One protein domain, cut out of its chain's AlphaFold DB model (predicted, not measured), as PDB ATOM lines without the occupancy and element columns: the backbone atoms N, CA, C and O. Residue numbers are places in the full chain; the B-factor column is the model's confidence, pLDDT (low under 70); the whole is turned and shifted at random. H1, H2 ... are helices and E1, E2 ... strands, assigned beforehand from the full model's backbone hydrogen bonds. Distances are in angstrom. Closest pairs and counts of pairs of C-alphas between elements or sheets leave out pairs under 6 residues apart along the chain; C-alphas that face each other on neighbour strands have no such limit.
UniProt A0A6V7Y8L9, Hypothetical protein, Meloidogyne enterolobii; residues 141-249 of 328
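Overview. This is residues 141 to 249 of the 328 residues of the protein "Hypothetical protein" of Meloidogyne enterolobii (UniProt A0A6V7Y8L9). Two small parts stand side by side: a three-stranded sheet, E1, E2 and E3, with the long helix H1 over one face, and the hairpin E4 and E5 with the shorter helix H2 packed on it; the two helices meet between them. A tail with no named element, residues 229 to 249, follows E5 and keeps well away from the middle. The printed part has 109 residues, with two named helices and five named strands in the order E1, E2, H1, E3, H2, E4, E5. The class is mixed, helices and strands; the first sheet, in the order E1, E2, E3, is mixed, and the pair E4 and E5 is antiparallel. The whole is compact, with a radius of gyration of the C-alphas of 13.7 A and spans of 39 by 33 by 24 A.

Arrangement. E1, residues 141 to 146, and E2, residues 149 to 153, form an antiparallel hairpin, with N 141 and O 153 2.8 A apart. E3, residues 181 to 185, is parallel to E2, with N 183 and O 150 2.9 A apart. H1, residues 159 to 177, is on one face of this sheet, which gives two layers, a helix layer and a strand layer. Its height over the sheet is 8.4 A, and it lies over E3, along the strands, at 16 degrees to E3 on the local plane. The closest C-alphas of H1 and E3 are those of Ala 170 and Ile 181, 5.8 A apart. E2, H1 and E3 form a strand-helix-strand unit, two parallel neighbour strands with a helix between them in the chain, and its crossover is right-handed. With its residues 163 to 171 alone, H1 touches H2, residues 193 to 202; the closest C-alphas are those of Ile 167 and Tyr 196, 6.3 A apart. They run the same way at a shallow tilt of 33 degrees, only just short of steep. H2 is not on the sheet of E1, E2 and E3. E4, residues 217 to 221, comes closest to H2 at the C-alphas of Thr 197 and Ala 220, 4.8 A apart. E4 and E5, residues 224 to 228, form an antiparallel hairpin, with N 219 and O 226 3.1 A apart. H1 is apart from E4 and E5. In H1 and H2 every O i to N i+4 pair is within hydrogen-bond range.

Along the chain. E1 begins at C-alpha 141, (179.225, 145.270, 157.967), and is 15.0 A long. E2 is 14.0 A and E3 13.8 A. H1 is 26.3 A long and ends at C-alpha 177, (182.032, 154.894, 136.986). H2 is 14.8 A, E4 13.6 A and E5 13.8 A, ending at C-alpha 228, (154.933, 155.717, 145.220).

Size, cuts and confidence. The C-alphas farthest apart, those of Asn 155 and His 247, are 39.8 A apart. The printed part has no cut. The link from H2 to E4 is long, with 14 residues. Residues 212 to 249 have pLDDT under 70; the mean of the printed part is 75.6.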
ATOM      1  N   LEU A 141     178.101 146.103 158.372       96.00
ATOM      2  CA  LEU A 141     179.225 145.270 157.967       96.00
ATOM      3  C   LEU A 141     179.272 145.161 156.442       96.00
ATOM      4  O   LEU A 141     178.257 144.918 155.787       96.00
ATOM      5  N   LEU A 142     180.458 145.323 155.854       97.19
ATOM      6  CA  LEU A 142     180.651 145.124 154.420       97.19
ATOM      7  C   LEU A 142     180.654 143.624 154.092       97.19
ATOM      8  O   LEU A 142     181.591 142.916 154.457       97.19
ATOM      9  N   VAL A 143     179.638 143.157 153.363       97.81
ATOM     10  CA  VAL A 143     179.521 141.754 152.927       97.81
ATOM     11  C   VAL A 143     180.220 141.542 151.586       97.81
ATOM     12  O   VAL A 143     180.905 140.537 151.390       97.81
ATOM     13  N   ARG A 144     180.068 142.481 150.640       96.44
ATOM     14  CA  ARG A 144     180.691 142.392 149.309       96.44
ATOM     15  C   ARG A 144     180.835 143.758 148.645       96.44
ATOM     16  O   ARG A 144     179.881 144.526 148.628       96.44
ATOM     17  N   GLU A 145     181.976 144.015 148.009       97.31
ATOM     18  CA  GLU A 145     182.205 145.201 147.171       97.31
ATOM     19  C   GLU A 145     182.833 144.819 145.822       97.31
ATOM     20  O   GLU A 145     183.805 144.069 145.755       97.31
ATOM     21  N   ASN A 146     182.267 145.379 144.755       94.94
ATOM     22  CA  ASN A 146     182.793 145.458 143.398       94.94
ATOM     23  C   ASN A 146     182.820 146.948 142.982       94.94
ATOM     24  O   ASN A 146     182.105 147.765 143.551       94.94
ATOM     25  N   VAL A 147     183.549 147.288 141.910       94.62
ATOM     26  CA  VAL A 147     183.743 148.666 141.385       94.62
ATOM     27  C   VAL A 147     182.461 149.522 141.289       94.62
ATOM     28  O   VAL A 147     182.511 150.727 141.505       94.62
ATOM     29  N   VAL A 148     181.319 148.907 140.962       94.69
ATOM     30  CA  VAL A 148     180.020 149.579 140.740       94.69
ATOM     31  C   VAL A 148     178.892 149.051 141.635       94.69
ATOM     32  O   VAL A 148     177.739 149.465 141.480       94.69
ATOM     33  N   SER A 149     179.177 148.111 142.543       96.31
ATOM     34  CA  SER A 149     178.144 147.545 143.412       96.31
ATOM     35  C   SER A 149     178.640 147.101 144.783       96.31
ATOM     36  O   SER A 149     179.700 146.493 144.915       96.31
ATOM     37  N   VAL A 150     177.837 147.374 145.813       97.69
ATOM     38  CA  VAL A 150     178.160 147.059 147.210       97.69
ATOM     39  C   VAL A 150     176.961 146.438 147.907       97.69
ATOM     40  O   VAL A 150     175.826 146.856 147.687       97.69
ATOM     41  N   HIS A 151     177.228 145.464 148.768       97.75
ATOM     42  CA  HIS A 151     176.249 144.847 149.642       97.75
ATOM     43  C   HIS A 151     176.720 144.909 151.099       97.75
ATOM     44  O   HIS A 151     177.841 144.495 151.415       97.75
ATOM     45  N   TYR A 152     175.849 145.422 151.966       97.62
ATOM     46  CA  TYR A 152     176.046 145.508 153.410       97.62
ATOM     47  C   TYR A 152     175.064 144.602 154.166       97.62
ATOM     48  O   TYR A 152     173.913 144.450 153.759       97.62
ATOM     49  N   ASP A 153     175.507 144.082 155.306       96.25
ATOM     50  CA  ASP A 153     174.639 143.631 156.395       96.25
ATOM     51  C   ASP A 153     174.471 144.825 157.343       96.25
ATOM     52  O   ASP A 153     175.448 145.384 157.843       96.25
ATOM     53  N   GLY A 154     173.235 145.262 157.556       92.81
ATOM     54  CA  GLY A 154     172.897 146.374 158.433       92.81
ATOM     55  C   GLY A 154     173.171 146.091 159.908       92.81
ATOM     56  O   GLY A 154     173.262 147.050 160.670       92.81
ATOM     57  N   ASN A 155     173.340 144.828 160.316       94.25
ATOM     58  CA  ASN A 155     173.739 144.412 161.667       94.25
ATOM     59  C   ASN A 155     172.808 144.949 162.785       94.25
ATOM     60  O   ASN A 155     173.222 145.165 163.923       94.25
ATOM     61  N   GLY A 156     171.542 145.239 162.467       90.38
ATOM     62  CA  GLY A 156     170.603 145.908 163.373       90.38
ATOM     63  C   GLY A 156     170.903 147.395 163.633       90.38
ATOM     64  O   GLY A 156     170.400 147.958 164.609       90.38
ATOM     65  N   ALA A 157     171.714 148.052 162.801       92.31
ATOM     66  CA  ALA A 157     172.013 149.479 162.903       92.31
ATOM     67  C   ALA A 157     170.774 150.364 162.624       92.31
ATOM     68  O   ALA A 157     169.890 149.964 161.853       92.31
ATOM     69  N   PRO A 158     170.696 151.582 163.206       92.19
ATOM     70  CA  PRO A 158     169.614 152.528 162.931       92.19
ATOM     71  C   PRO A 158     169.551 152.866 161.437       92.19
ATOM     72  O   PRO A 158     170.523 153.378 160.880       92.19
ATOM     73  N   GLY A 159     168.415 152.598 160.785       91.62
ATOM     74  CA  GLY A 159     168.314 152.617 159.322       91.62
ATOM     75  C   GLY A 159     168.687 153.953 158.683       91.62
ATOM     76  O   GLY A 159     169.266 153.962 157.605       91.62
ATOM     77  N   VAL A 160     168.458 155.075 159.370       92.56
ATOM     78  CA  VAL A 160     168.885 156.412 158.918       92.56
ATOM     79  C   VAL A 160     170.407 156.508 158.713       92.56
ATOM     80  O   VAL A 160     170.870 157.079 157.727       92.56
ATOM     81  N   VAL A 161     171.205 155.902 159.601       93.56
ATOM     82  CA  VAL A 161     172.676 155.852 159.460       93.56
ATOM     83  C   VAL A 161     173.064 154.979 158.269       93.56
ATOM     84  O   VAL A 161     173.948 155.331 157.486       93.56
ATOM     85  N   VAL A 162     172.365 153.855 158.101       94.56
ATOM     86  CA  VAL A 162     172.591 152.916 156.998       94.56
ATOM     87  C   VAL A 162     172.249 153.552 155.649       94.56
ATOM     88  O   VAL A 162     173.050 153.479 154.723       94.56
ATOM     89  N   GLY A 163     171.112 154.242 155.539       93.88
ATOM     90  CA  GLY A 163     170.690 154.950 154.329       93.88
ATOM     91  C   GLY A 163     171.677 156.042 153.914       93.88
ATOM     92  O   GLY A 163     172.049 156.117 152.743       93.88
ATOM     93  N   ASN A 164     172.189 156.821 154.873       95.69
ATOM     94  CA  ASN A 164     173.227 157.822 154.613       95.69
ATOM     95  C   ASN A 164     174.555 157.199 154.157       95.69
ATOM     96  O   ASN A 164     175.191 157.714 153.236       95.69
ATOM     97  N   LEU A 165     174.972 156.079 154.748       96.00
ATOM     98  CA  LEU A 165     176.143 155.325 154.294       96.00
ATOM     99  C   LEU A 165     175.939 154.806 152.858       96.00
ATOM    100  O   LEU A 165     176.794 155.013 151.991       96.00
ATOM    101  N   CYS A 166     174.781 154.203 152.581       96.25
ATOM    102  CA  CYS A 166     174.442 153.645 151.275       96.25
ATOM    103  C   CYS A 166     174.358 154.714 150.177       96.25
ATOM    104  O   CYS A 166     174.930 154.515 149.105       96.25
ATOM    105  N   ILE A 167     173.706 155.858 150.425       95.44
ATOM    106  CA  ILE A 167     173.544 156.900 149.401       95.44
ATOM    107  C   ILE A 167     174.884 157.556 149.050       95.44
ATOM    108  O   ILE A 167     175.193 157.724 147.872       95.44
ATOM    109  N   ASN A 168     175.742 157.823 150.042       96.88
ATOM    110  CA  ASN A 168     177.077 158.376 149.806       96.88
ATOM    111  C   ASN A 168     177.977 157.398 149.032       96.88
ATOM    112  O   ASN A 168     178.694 157.809 148.116       96.88
ATOM    113  N   LYS A 169     177.908 156.094 149.337       97.62
ATOM    114  CA  LYS A 169     178.642 155.059 148.592       97.62
ATOM    115  C   LYS A 169     178.120 154.916 147.153       97.62
ATOM    116  O   LYS A 169     178.929 154.808 146.231       97.62
ATOM    117  N   ALA A 170     176.803 154.990 146.941       95.81
ATOM    118  CA  ALA A 170     176.189 154.975 145.611       95.81
ATOM    119  C   ALA A 170     176.607 156.192 144.765       95.81
ATOM    120  O   ALA A 170     177.045 156.015 143.628       95.81
ATOM    121  N   MET A 171     176.554 157.406 145.333       95.31
ATOM    122  CA  MET A 171     177.016 158.637 144.675       95.31
ATOM    123  C   MET A 171     178.497 158.568 144.293       95.31
ATOM    124  O   MET A 171     178.864 158.934 143.180       95.31
ATOM    125  N   ASN A 172     179.356 158.062 145.185       97.31
ATOM    126  CA  ASN A 172     180.788 157.932 144.914       97.31
ATOM    127  C   ASN A 172     181.067 157.013 143.709       97.31
ATOM    128  O   ASN A 172     181.839 157.378 142.821       97.31
ATOM    129  N   MET A 173     180.400 155.856 143.635       97.38
ATOM    130  CA  MET A 173     180.509 154.959 142.478       97.38
ATOM    131  C   MET A 173     179.937 155.598 141.204       97.38
ATOM    132  O   MET A 173     180.572 155.525 140.154       97.38
ATOM    133  N   ALA A 174     178.796 156.290 141.293       92.81
ATOM    134  CA  ALA A 174     178.188 156.975 140.154       92.81
ATOM    135  C   ALA A 174     179.093 158.073 139.564       92.81
ATOM    136  O   ALA A 174     179.273 158.113 138.348       92.81
ATOM    137  N   SER A 175     179.729 158.899 140.401       93.94
ATOM    138  CA  SER A 175     180.683 159.928 139.956       93.94
ATOM    139  C   SER A 175     181.929 159.357 139.272       93.94
ATOM    140  O   SER A 175     182.448 159.974 138.346       93.94
ATOM    141  N   ASN A 176     182.422 158.198 139.723       95.75
ATOM    142  CA  ASN A 176     183.659 157.601 139.208       95.75
ATOM    143  C   ASN A 176     183.441 156.667 138.003       95.75
ATOM    144  O   ASN A 176     184.325 156.546 137.156       95.75
ATOM    145  N   TYR A 177     182.284 156.001 137.922       94.19
ATOM    146  CA  TYR A 177     182.032 154.894 136.986       94.19
ATOM    147  C   TYR A 177     180.699 155.006 136.221       94.19
ATOM    148  O   TYR A 177     180.314 154.087 135.498       94.19
ATOM    149  N   GLY A 178     179.983 156.125 136.359       87.06
ATOM    150  CA  GLY A 178     178.729 156.427 135.657       87.06
ATOM    151  C   GLY A 178     177.468 155.831 136.293       87.06
ATOM    152  O   GLY A 178     176.370 156.309 136.018       87.06
ATOM    153  N   TYR A 179     177.598 154.822 137.159       90.75
ATOM    154  CA  TYR A 179     176.514 154.307 137.999       90.75
ATOM    155  C   TYR A 179     177.058 153.621 139.260       90.75
ATOM    156  O   TYR A 179     178.225 153.236 139.326       90.75
ATOM    157  N   GLY A 180     176.193 153.458 140.260       91.12
ATOM    158  CA  GLY A 180     176.492 152.751 141.499       91.12
ATOM    159  C   GLY A 180     175.235 152.109 142.074       91.12
ATOM    160  O   GLY A 180     174.178 152.736 142.085       91.12
ATOM    161  N   ILE A 181     175.341 150.867 142.543       93.94
ATOM    162  CA  ILE A 181     174.240 150.129 143.178       93.94
ATOM    163  C   ILE A 181     174.662 149.744 144.593       93.94
ATOM    164  O   ILE A 181     175.685 149.090 144.773       93.94
ATOM    165  N   VAL A 182     173.872 150.104 145.603       96.19
ATOM    166  CA  VAL A 182     174.101 149.651 146.980       96.19
ATOM    167  C   VAL A 182     172.859 148.935 147.485       96.19
ATOM    168  O   VAL A 182     171.754 149.458 147.362       96.19
ATOM    169  N   THR A 183     173.041 147.742 148.046       94.62
ATOM    170  CA  THR A 183     171.987 146.977 148.721       94.62
ATOM    171  C   THR A 183     172.353 146.746 150.180       94.62
ATOM    172  O   THR A 183     173.519 146.548 150.526       94.62
ATOM    173  N   VAL A 184     171.349 146.731 151.049       94.25
ATOM    174  CA  VAL A 184     171.518 146.395 152.462       94.25
ATOM    175  C   VAL A 184     170.345 145.551 152.942       94.25
ATOM    176  O   VAL A 184     169.211 145.767 152.521       94.25
ATOM    177  N   GLU A 185     170.639 144.580 153.796       92.56
ATOM    178  CA  GLU A 185     169.657 143.798 154.552       92.56
ATOM    179  C   GLU A 185     169.831 144.057 156.055       92.56
ATOM    180  O   GLU A 185     170.785 144.722 156.449       92.56
ATOM    181  N   ASN A 186     168.929 143.561 156.911       90.62
ATOM    182  CA  ASN A 186     169.115 143.571 158.374       90.62
ATOM    183  C   ASN A 186     169.423 144.963 158.998       90.62
ATOM    184  O   ASN A 186     170.151 145.081 159.984       90.62
ATOM    185  N   CYS A 187     168.875 146.046 158.437       91.06
ATOM    186  CA  CYS A 187     168.878 147.380 159.049       91.06
ATOM    187  C   CYS A 187     167.504 147.726 159.640       91.06
ATOM    188  O   CYS A 187     166.501 147.101 159.304       91.06
ATOM    189  N   LYS A 188     167.451 148.741 160.509       90.31
ATOM    190  CA  LYS A 188     166.190 149.286 161.043       90.31
ATOM    191  C   LYS A 188     165.548 150.296 160.068       90.31
ATOM    192  O   LYS A 188     165.947 150.364 158.905       90.31
ATOM    193  N   ASP A 189     164.566 151.083 160.515       87.06
ATOM    194  CA  ASP A 189     163.805 152.004 159.656       87.06
ATOM    195  C   ASP A 189     164.704 153.086 159.026       87.06
ATOM    196  O   ASP A 189     165.371 153.854 159.728       87.06
ATOM    197  N   ILE A 190     164.734 153.147 157.689       88.50
ATOM    198  CA  ILE A 190     165.502 154.157 156.940       88.50
ATOM    199  C   ILE A 190     164.809 155.524 156.895       88.50
ATOM    200  O   ILE A 190     165.423 156.492 156.448       88.50
ATOM    201  N   GLY A 191     163.552 155.606 157.339       85.25
ATOM    202  CA  GLY A 191     162.716 156.798 157.292       85.25
ATOM    203  C   GLY A 191     162.228 157.154 155.887       85.25
ATOM    204  O   GLY A 191     161.994 156.293 155.039       85.25
ATOM    205  N   THR A 192     162.043 158.451 155.652       79.44
ATOM    206  CA  THR A 192     161.593 159.038 154.382       79.44
ATOM    207  C   THR A 192     162.599 158.766 153.264       79.44
ATOM    208  O   THR A 192     163.588 159.482 153.118       79.44
ATOM    209  N   ALA A 193     162.351 157.744 152.439       83.62
ATOM    210  CA  ALA A 193     163.249 157.341 151.351       83.62
ATOM    211  C   ALA A 193     163.506 158.460 150.310       83.62
ATOM    212  O   ALA A 193     164.518 158.448 149.605       83.62
ATOM    213  N   GLN A 194     162.632 159.471 150.274       77.31
ATOM    214  CA  GLN A 194     162.725 160.663 149.436       77.31
ATOM    215  C   GLN A 194     163.844 161.619 149.875       77.31
ATOM    216  O   GLN A 194     164.327 162.394 149.057       77.31
ATOM    217  N   PHE A 195     164.302 161.542 151.130       84.06
ATOM    218  CA  PHE A 195     165.477 162.275 151.620       84.06
ATOM    219  C   PHE A 195     166.735 161.859 150.846       84.06
ATOM    220  O   PHE A 195     167.483 162.695 150.345       84.06
ATOM    221  N   TYR A 196     166.919 160.553 150.646       88.75
ATOM    222  CA  TYR A 196     168.051 160.018 149.892       88.75
ATOM    223  C   TYR A 196     167.947 160.319 148.387       88.75
ATOM    224  O   TYR A 196     168.970 160.537 147.741       88.75
ATOM    225  N   THR A 197     166.740 160.384 147.808       82.19
ATOM    226  CA  THR A 197     166.582 160.794 146.397       82.19
ATOM    227  C   THR A 197     166.712 162.302 146.185       82.19
ATOM    228  O   THR A 197     167.166 162.709 145.117       82.19
ATOM    229  N   ASP A 198     166.412 163.128 147.189       80.00
ATOM    230  CA  ASP A 198     166.713 164.566 147.183       80.00
ATOM    231  C   ASP A 198     168.227 164.829 147.257       80.00
ATOM    232  O   ASP A 198     168.753 165.645 146.499       80.00
ATOM    233  N   ILE A 199     168.964 164.047 148.059       88.31
ATOM    234  CA  ILE A 199     170.439 164.044 148.068       88.31
ATOM    235  C   ILE A 199     171.007 163.711 146.673       88.31
ATOM    236  O   ILE A 199     171.945 164.371 146.226       88.31
ATOM    237  N   LEU A 200     170.425 162.753 145.937       82.31
ATOM    238  CA  LEU A 200     170.829 162.485 144.546       82.31
ATOM    239  C   LEU A 200     170.519 163.666 143.613       82.31
ATOM    240  O   LEU A 200     171.391 164.084 142.851       82.31
ATOM    241  N   ALA A 201     169.296 164.203 143.670       77.31
ATOM    242  CA  ALA A 201     168.842 165.289 142.801       77.31
ATOM    243  C   ALA A 201     169.686 166.564 142.982       77.31
ATOM    244  O   ALA A 201     170.181 167.134 142.011       77.31
ATOM    245  N   THR A 202     169.930 166.964 144.233       81.00
ATOM    246  CA  THR A 202     170.745 168.141 144.589       81.00
ATOM    247  C   THR A 202     172.219 168.011 144.188       81.00
ATOM    248  O   THR A 202     172.868 169.026 143.944       81.00
ATOM    249  N   ASN A 203     172.733 166.787 144.031       85.00
ATOM    250  CA  ASN A 203     174.066 166.509 143.479       85.00
ATOM    251  C   ASN A 203     174.066 166.322 141.944       85.00
ATOM    252  O   ASN A 203     175.066 165.884 141.374       85.00
ATOM    253  N   GLY A 204     172.963 166.636 141.252       80.69
ATOM    254  CA  GLY A 204     172.839 166.510 139.795       80.69
ATOM    255  C   GLY A 204     172.778 165.064 139.289       80.69
ATOM    256  O   GLY A 204     172.965 164.819 138.097       80.69
ATOM    257  N   MET A 205     172.536 164.102 140.182       82.81
ATOM    258  CA  MET A 205     172.447 162.678 139.868       82.81
ATOM    259  C   MET A 205     170.992 162.246 139.652       82.81
ATOM    260  O   MET A 205     170.044 163.026 139.738       82.81
ATOM    261  N   THR A 206     170.780 160.970 139.335       79.19
ATOM    262  CA  THR A 206     169.442 160.372 139.266       79.19
ATOM    263  C   THR A 206     169.512 158.898 139.656       79.19
ATOM    264  O   THR A 206     170.468 158.208 139.310       79.19
ATOM    265  N   GLY A 207     168.505 158.411 140.382       75.94
ATOM    266  CA  GLY A 207     168.460 157.052 140.911       75.94
ATOM    267  C   GLY A 207     167.165 156.757 141.669       75.94
ATOM    268  O   GLY A 207     166.225 157.555 141.665       75.94
ATOM    269  N   PHE A 208     167.130 155.591 142.310       80.81
ATOM    270  CA  PHE A 208     165.956 155.014 142.966       80.81
ATOM    271  C   PHE A 208     166.340 154.541 144.369       80.81
ATOM    272  O   PHE A 208     167.444 154.029 144.551       80.81
ATOM    273  N   VAL A 209     165.434 154.673 145.337       81.69
ATOM    274  CA  VAL A 209     165.617 154.179 146.712       81.69
ATOM    275  C   VAL A 209     164.323 153.513 147.174       81.69
ATOM    276  O   VAL A 209     163.242 154.062 146.980       81.69
ATOM    277  N   PHE A 210     164.426 152.322 147.758       78.31
ATOM    278  CA  PHE A 210     163.298 151.533 148.258       78.31
ATOM    279  C   PHE A 210     163.738 150.665 149.445       78.31
ATOM    280  O   PHE A 210     164.922 150.364 149.594       78.31
ATOM    281  N   SER A 211     162.777 150.255 150.270       74.75
ATOM    282  CA  SER A 211     162.946 149.334 151.400       74.75
ATOM    283  C   SER A 211     161.912 148.200 151.323       74.75
ATOM    284  O   SER A 211     160.933 148.305 150.585       74.75
ATOM    285  N   GLY A 212     162.151 147.091 152.032       63.06
ATOM    286  CA  GLY A 212     161.334 145.872 151.913       63.06
ATOM    287  C   GLY A 212     159.984 145.896 152.645       63.06
ATOM    288  O   GLY A 212     159.055 145.220 152.210       63.06
ATOM    289  N   ASP A 213     159.864 146.679 153.720       55.06
ATOM    290  CA  ASP A 213     158.744 146.602 154.671       55.06
ATOM    291  C   ASP A 213     157.606 147.570 154.304       55.06
ATOM    292  O   ASP A 213     157.543 148.685 154.828       55.06
ATOM    293  N   ASP A 214     156.737 147.170 153.363       50.81
ATOM    294  CA  ASP A 214     155.615 147.976 152.822       50.81
ATOM    295  C   ASP A 214     156.022 149.422 152.439       50.81
ATOM    296  O   ASP A 214     155.239 150.375 152.508       50.81
ATOM    297  N   GLY A 215     157.295 149.588 152.065       50.62
ATOM    298  CA  GLY A 215     157.962 150.879 151.971       50.62
ATOM    299  C   GLY A 215     157.665 151.633 150.672       50.62
ATOM    300  O   GLY A 215     157.500 151.017 149.614       50.62
ATOM    301  N   PRO A 216     157.644 152.978 150.703       54.25
ATOM    302  CA  PRO A 216     157.494 153.768 149.492       54.25
ATOM    303  C   PRO A 216     158.716 153.623 148.577       54.25
ATOM    304  O   PRO A 216     159.852 153.885 148.986       54.25
ATOM    305  N   LEU A 217     158.488 153.312 147.298       63.69
ATOM    306  CA  LEU A 217     159.517 153.523 146.280       63.69
ATOM    307  C   LEU A 217     159.696 155.030 146.090       63.69
ATOM    308  O   LEU A 217     158.744 155.755 145.787       63.69
ATOM    309  N   SER A 218     160.936 155.479 146.223       63.25
ATOM    310  CA  SER A 218     161.360 156.845 145.955       63.25
ATOM    311  C   SER A 218     162.166 156.921 144.669       63.25
ATOM    312  O   SER A 218     163.029 156.083 144.399       63.25
ATOM    313  N   VAL A 219     161.904 157.960 143.880       61.94
ATOM    314  CA  VAL A 219     162.558 158.194 142.585       61.94
ATOM    315  C   VAL A 219     163.124 159.607 142.558       61.94
ATOM    316  O   VAL A 219     162.410 160.551 142.892       61.94
ATOM    317  N   ALA A 220     164.391 159.758 142.172       62.41
ATOM    318  CA  ALA A 220     164.988 161.051 141.840       62.41
ATOM    319  C   ALA A 220     164.824 161.361 140.343       62.41
ATOM    320  O   ALA A 220     164.702 160.462 139.514       62.41
ATOM    321  N   THR A 221     164.946 162.635 139.997       61.69
ATOM    322  CA  THR A 221     165.513 163.155 138.749       61.69
ATOM    323  C   THR A 221     166.363 164.377 139.108       61.69
ATOM    324  O   THR A 221     166.254 164.882 140.223       61.69
ATOM    325  N   ILE A 222     167.149 164.904 138.165       58.69
ATOM    326  CA  ILE A 222     167.928 166.150 138.342       58.69
ATOM    327  C   ILE A 222     167.056 167.321 138.863       58.69
ATOM    328  O   ILE A 222     167.545 168.193 139.574       58.69
ATOM    329  N   ASP A 223     165.756 167.327 138.540       52.47
ATOM    330  CA  ASP A 223     164.806 168.386 138.903       52.47
ATOM    331  C   ASP A 223     164.043 168.144 140.228       52.47
ATOM    332  O   ASP A 223     163.551 169.113 140.816       52.47
ATOM    333  N   LYS A 224     163.768 166.882 140.611       57.88
ATOM    334  CA  LYS A 224     162.708 166.522 141.587       57.88
ATOM    335  C   LYS A 224     162.848 165.123 142.201       57.88
ATOM    336  O   LYS A 224     163.277 164.191 141.532       57.88
ATOM    337  N   SER A 225     162.311 164.944 143.407       54.25
ATOM    338  CA  SER A 225     161.995 163.643 144.018       54.25
ATOM    339  C   SER A 225     160.488 163.301 143.921       54.25
ATOM    340  O   SER A 225     159.645 164.192 143.786       54.25
ATOM    341  N   PHE A 226     160.145 162.005 143.950       58.19
ATOM    342  CA  PHE A 226     158.770 161.472 143.866       58.19
ATOM    343  C   PHE A 226     158.570 160.246 144.782       58.19
ATOM    344  O   PHE A 226     159.519 159.496 145.012       58.19
ATOM    345  N   GLU A 227     157.333 160.021 145.252       56.69
ATOM    346  CA  GLU A 227     156.911 158.901 146.118       56.69
ATOM    347  C   GLU A 227     155.840 158.020 145.449       56.69
ATOM    348  O   GLU A 227     154.903 158.530 144.832       56.69
ATOM    349  N   PHE A 228     155.935 156.700 145.641       59.09
ATOM    350  CA  PHE A 228     154.933 155.717 145.220       59.09
ATOM    351  C   PHE A 228     154.605 154.759 146.374       59.09
ATOM    352  O   PHE A 228     155.457 153.989 146.813       59.09
ATOM    353  N   LEU A 229     153.361 154.802 146.864       49.47
ATOM    354  CA  LEU A 229     152.979 154.223 148.161       49.47
ATOM    355  C   LEU A 229     152.663 152.714 148.168       49.47
ATOM    356  O   LEU A 229     152.425 152.177 149.242       49.47
ATOM    357  N   ASN A 230     152.552 152.042 147.019       50.75
ATOM    358  CA  ASN A 230     152.101 150.642 146.896       50.75
ATOM    359  C   ASN A 230     152.527 150.098 145.519       50.75
ATOM    360  O   ASN A 230     152.058 150.641 144.515       50.75
ATOM    361  N   ILE A 231     153.359 149.046 145.427       52.91
ATOM    362  CA  ILE A 231     153.747 148.476 144.119       52.91
ATOM    363  C   ILE A 231     154.071 146.973 144.160       52.91
ATOM    364  O   ILE A 231     154.939 146.525 144.900       52.91
ATOM    365  N   THR A 232     153.432 146.214 143.267       40.69
ATOM    366  CA  THR A 232     153.770 144.840 142.841       40.69
ATOM    367  C   THR A 232     153.329 144.687 141.370       40.69
ATOM    368  O   THR A 232     153.229 145.690 140.661       40.69
ATOM    369  N   PRO A 233     153.073 143.473 140.859       32.59
ATOM    370  CA  PRO A 233     154.049 142.560 140.282       32.59
ATOM    371  C   PRO A 233     154.751 143.097 139.026       32.59
ATOM    372  O   PRO A 233     155.688 142.459 138.590       32.59
ATOM    373  N   GLU A 234     154.413 144.276 138.502       34.56
ATOM    374  CA  GLU A 234     155.161 144.977 137.448       34.56
ATOM    375  C   GLU A 234     155.588 146.388 137.910       34.56
ATOM    376  O   GLU A 234     155.562 147.369 137.171       34.56
ATOM    377  N   CYS A 235     156.180 146.450 139.111       47.88
ATOM    378  CA  CYS A 235     157.187 147.458 139.511       47.88
ATOM    379  C   CYS A 235     158.484 147.376 138.651       47.88
ATOM    380  O   CYS A 235     159.583 147.694 139.102       47.88
ATOM    381  N   ARG A 236     158.377 146.781 137.459       37.97
ATOM    382  CA  ARG A 236     159.417 146.119 136.668       37.97
ATOM    383  C   ARG A 236     159.123 146.381 135.196       37.97
ATOM    384  O   ARG A 236     157.959 146.493 134.818       37.97
ATOM    385  N   VAL A 237     160.164 146.444 134.359       32.97
ATOM    386  CA  VAL A 237     160.151 147.077 133.018       32.97
ATOM    387  C   VAL A 237     159.847 148.578 133.122       32.97
ATOM    388  O   VAL A 237     160.656 149.416 132.738       32.97
ATOM    389  N   ILE A 238     158.691 148.891 133.696       36.16
ATOM    390  CA  ILE A 238     158.153 150.178 134.126       36.16
ATOM    391  C   ILE A 238     158.881 150.565 135.447       36.16
ATOM    392  O   ILE A 238     159.316 149.688 136.185       36.16
ATOM    393  N   LEU A 239     159.170 151.825 135.793       46.91
ATOM    394  CA  LEU A 239     158.737 153.110 135.220       46.91
ATOM    395  C   LEU A 239     159.408 153.482 133.874       46.91
ATOM    396  O   LEU A 239     159.193 154.566 133.339       46.91
ATOM    397  N   SER A 240     160.123 152.524 133.270       33.00
ATOM    398  CA  SER A 240     160.423 152.400 131.831       33.00
ATOM    399  C   SER A 240     161.285 153.505 131.231       33.00
ATOM    400  O   SER A 240     160.813 154.532 130.745       33.00
ATOM    401  N   CYS A 241     162.593 153.229 131.209       32.94
ATOM    402  CA  CYS A 241     163.604 154.000 130.484       32.94
ATOM    403  C   CYS A 241     163.575 155.509 130.798       32.94
ATOM    404  O   CYS A 241     163.719 156.337 129.894       32.94
ATOM    405  N   PHE A 242     163.354 155.864 132.074       42.81
ATOM    406  CA  PHE A 242     163.270 157.245 132.586       42.81
ATOM    407  C   PHE A 242     162.209 158.120 131.873       42.81
ATOM    408  O   PHE A 242     162.293 159.345 131.932       42.81
ATOM    409  N   ALA A 243     161.270 157.532 131.118       37.72
ATOM    410  CA  ALA A 243     160.456 158.249 130.127       37.72
ATOM    411  C   ALA A 243     161.284 159.191 129.210       37.72
ATOM    412  O   ALA A 243     160.832 160.267 128.827       37.72
ATOM    413  N   LYS A 244     162.509 158.773 128.846       31.31
ATOM    414  CA  LYS A 244     163.517 159.553 128.098       31.31
ATOM    415  C   LYS A 244     163.998 160.831 128.814       31.31
ATOM    416  O   LYS A 244     163.974 161.934 128.276       31.31
ATOM    417  N   ILE A 245     164.606 160.600 129.977       37.72
ATOM    418  CA  ILE A 245     165.691 161.390 130.588       37.72
ATOM    419  C   ILE A 245     165.301 162.683 131.334       37.72
ATOM    420  O   ILE A 245     165.847 162.856 132.420       37.72
ATOM    421  N   SER A 246     164.421 163.582 130.850       47.16
ATOM    422  CA  SER A 246     164.414 164.961 131.418       47.16
ATOM    423  C   SER A 246     163.101 165.705 131.743       47.16
ATOM    424  O   SER A 246     163.174 166.632 132.549       47.16
ATOM    425  N   HIS A 247     161.912 165.413 131.183       40.06
ATOM    426  CA  HIS A 247     160.818 166.426 131.171       40.06
ATOM    427  C   HIS A 247     159.419 166.031 131.726       40.06
ATOM    428  O   HIS A 247     158.412 166.519 131.217       40.06
ATOM    429  N   LYS A 248     159.372 165.306 132.867       34.88
ATOM    430  CA  LYS A 248     158.179 165.051 133.747       34.88
ATOM    431  C   LYS A 248     157.099 164.129 133.117       34.88
ATOM    432  O   LYS A 248     157.103 163.931 131.912       34.88
ATOM    433  N   CYS A 249     156.169 163.474 133.833       32.28
ATOM    434  CA  CYS A 249     155.721 163.439 135.249       32.28
ATOM    435  C   CYS A 249     155.044 162.058 135.531       32.28
ATOM    436  O   CYS A 249     154.669 161.440 134.546       32.28
TER     437      CYS A 249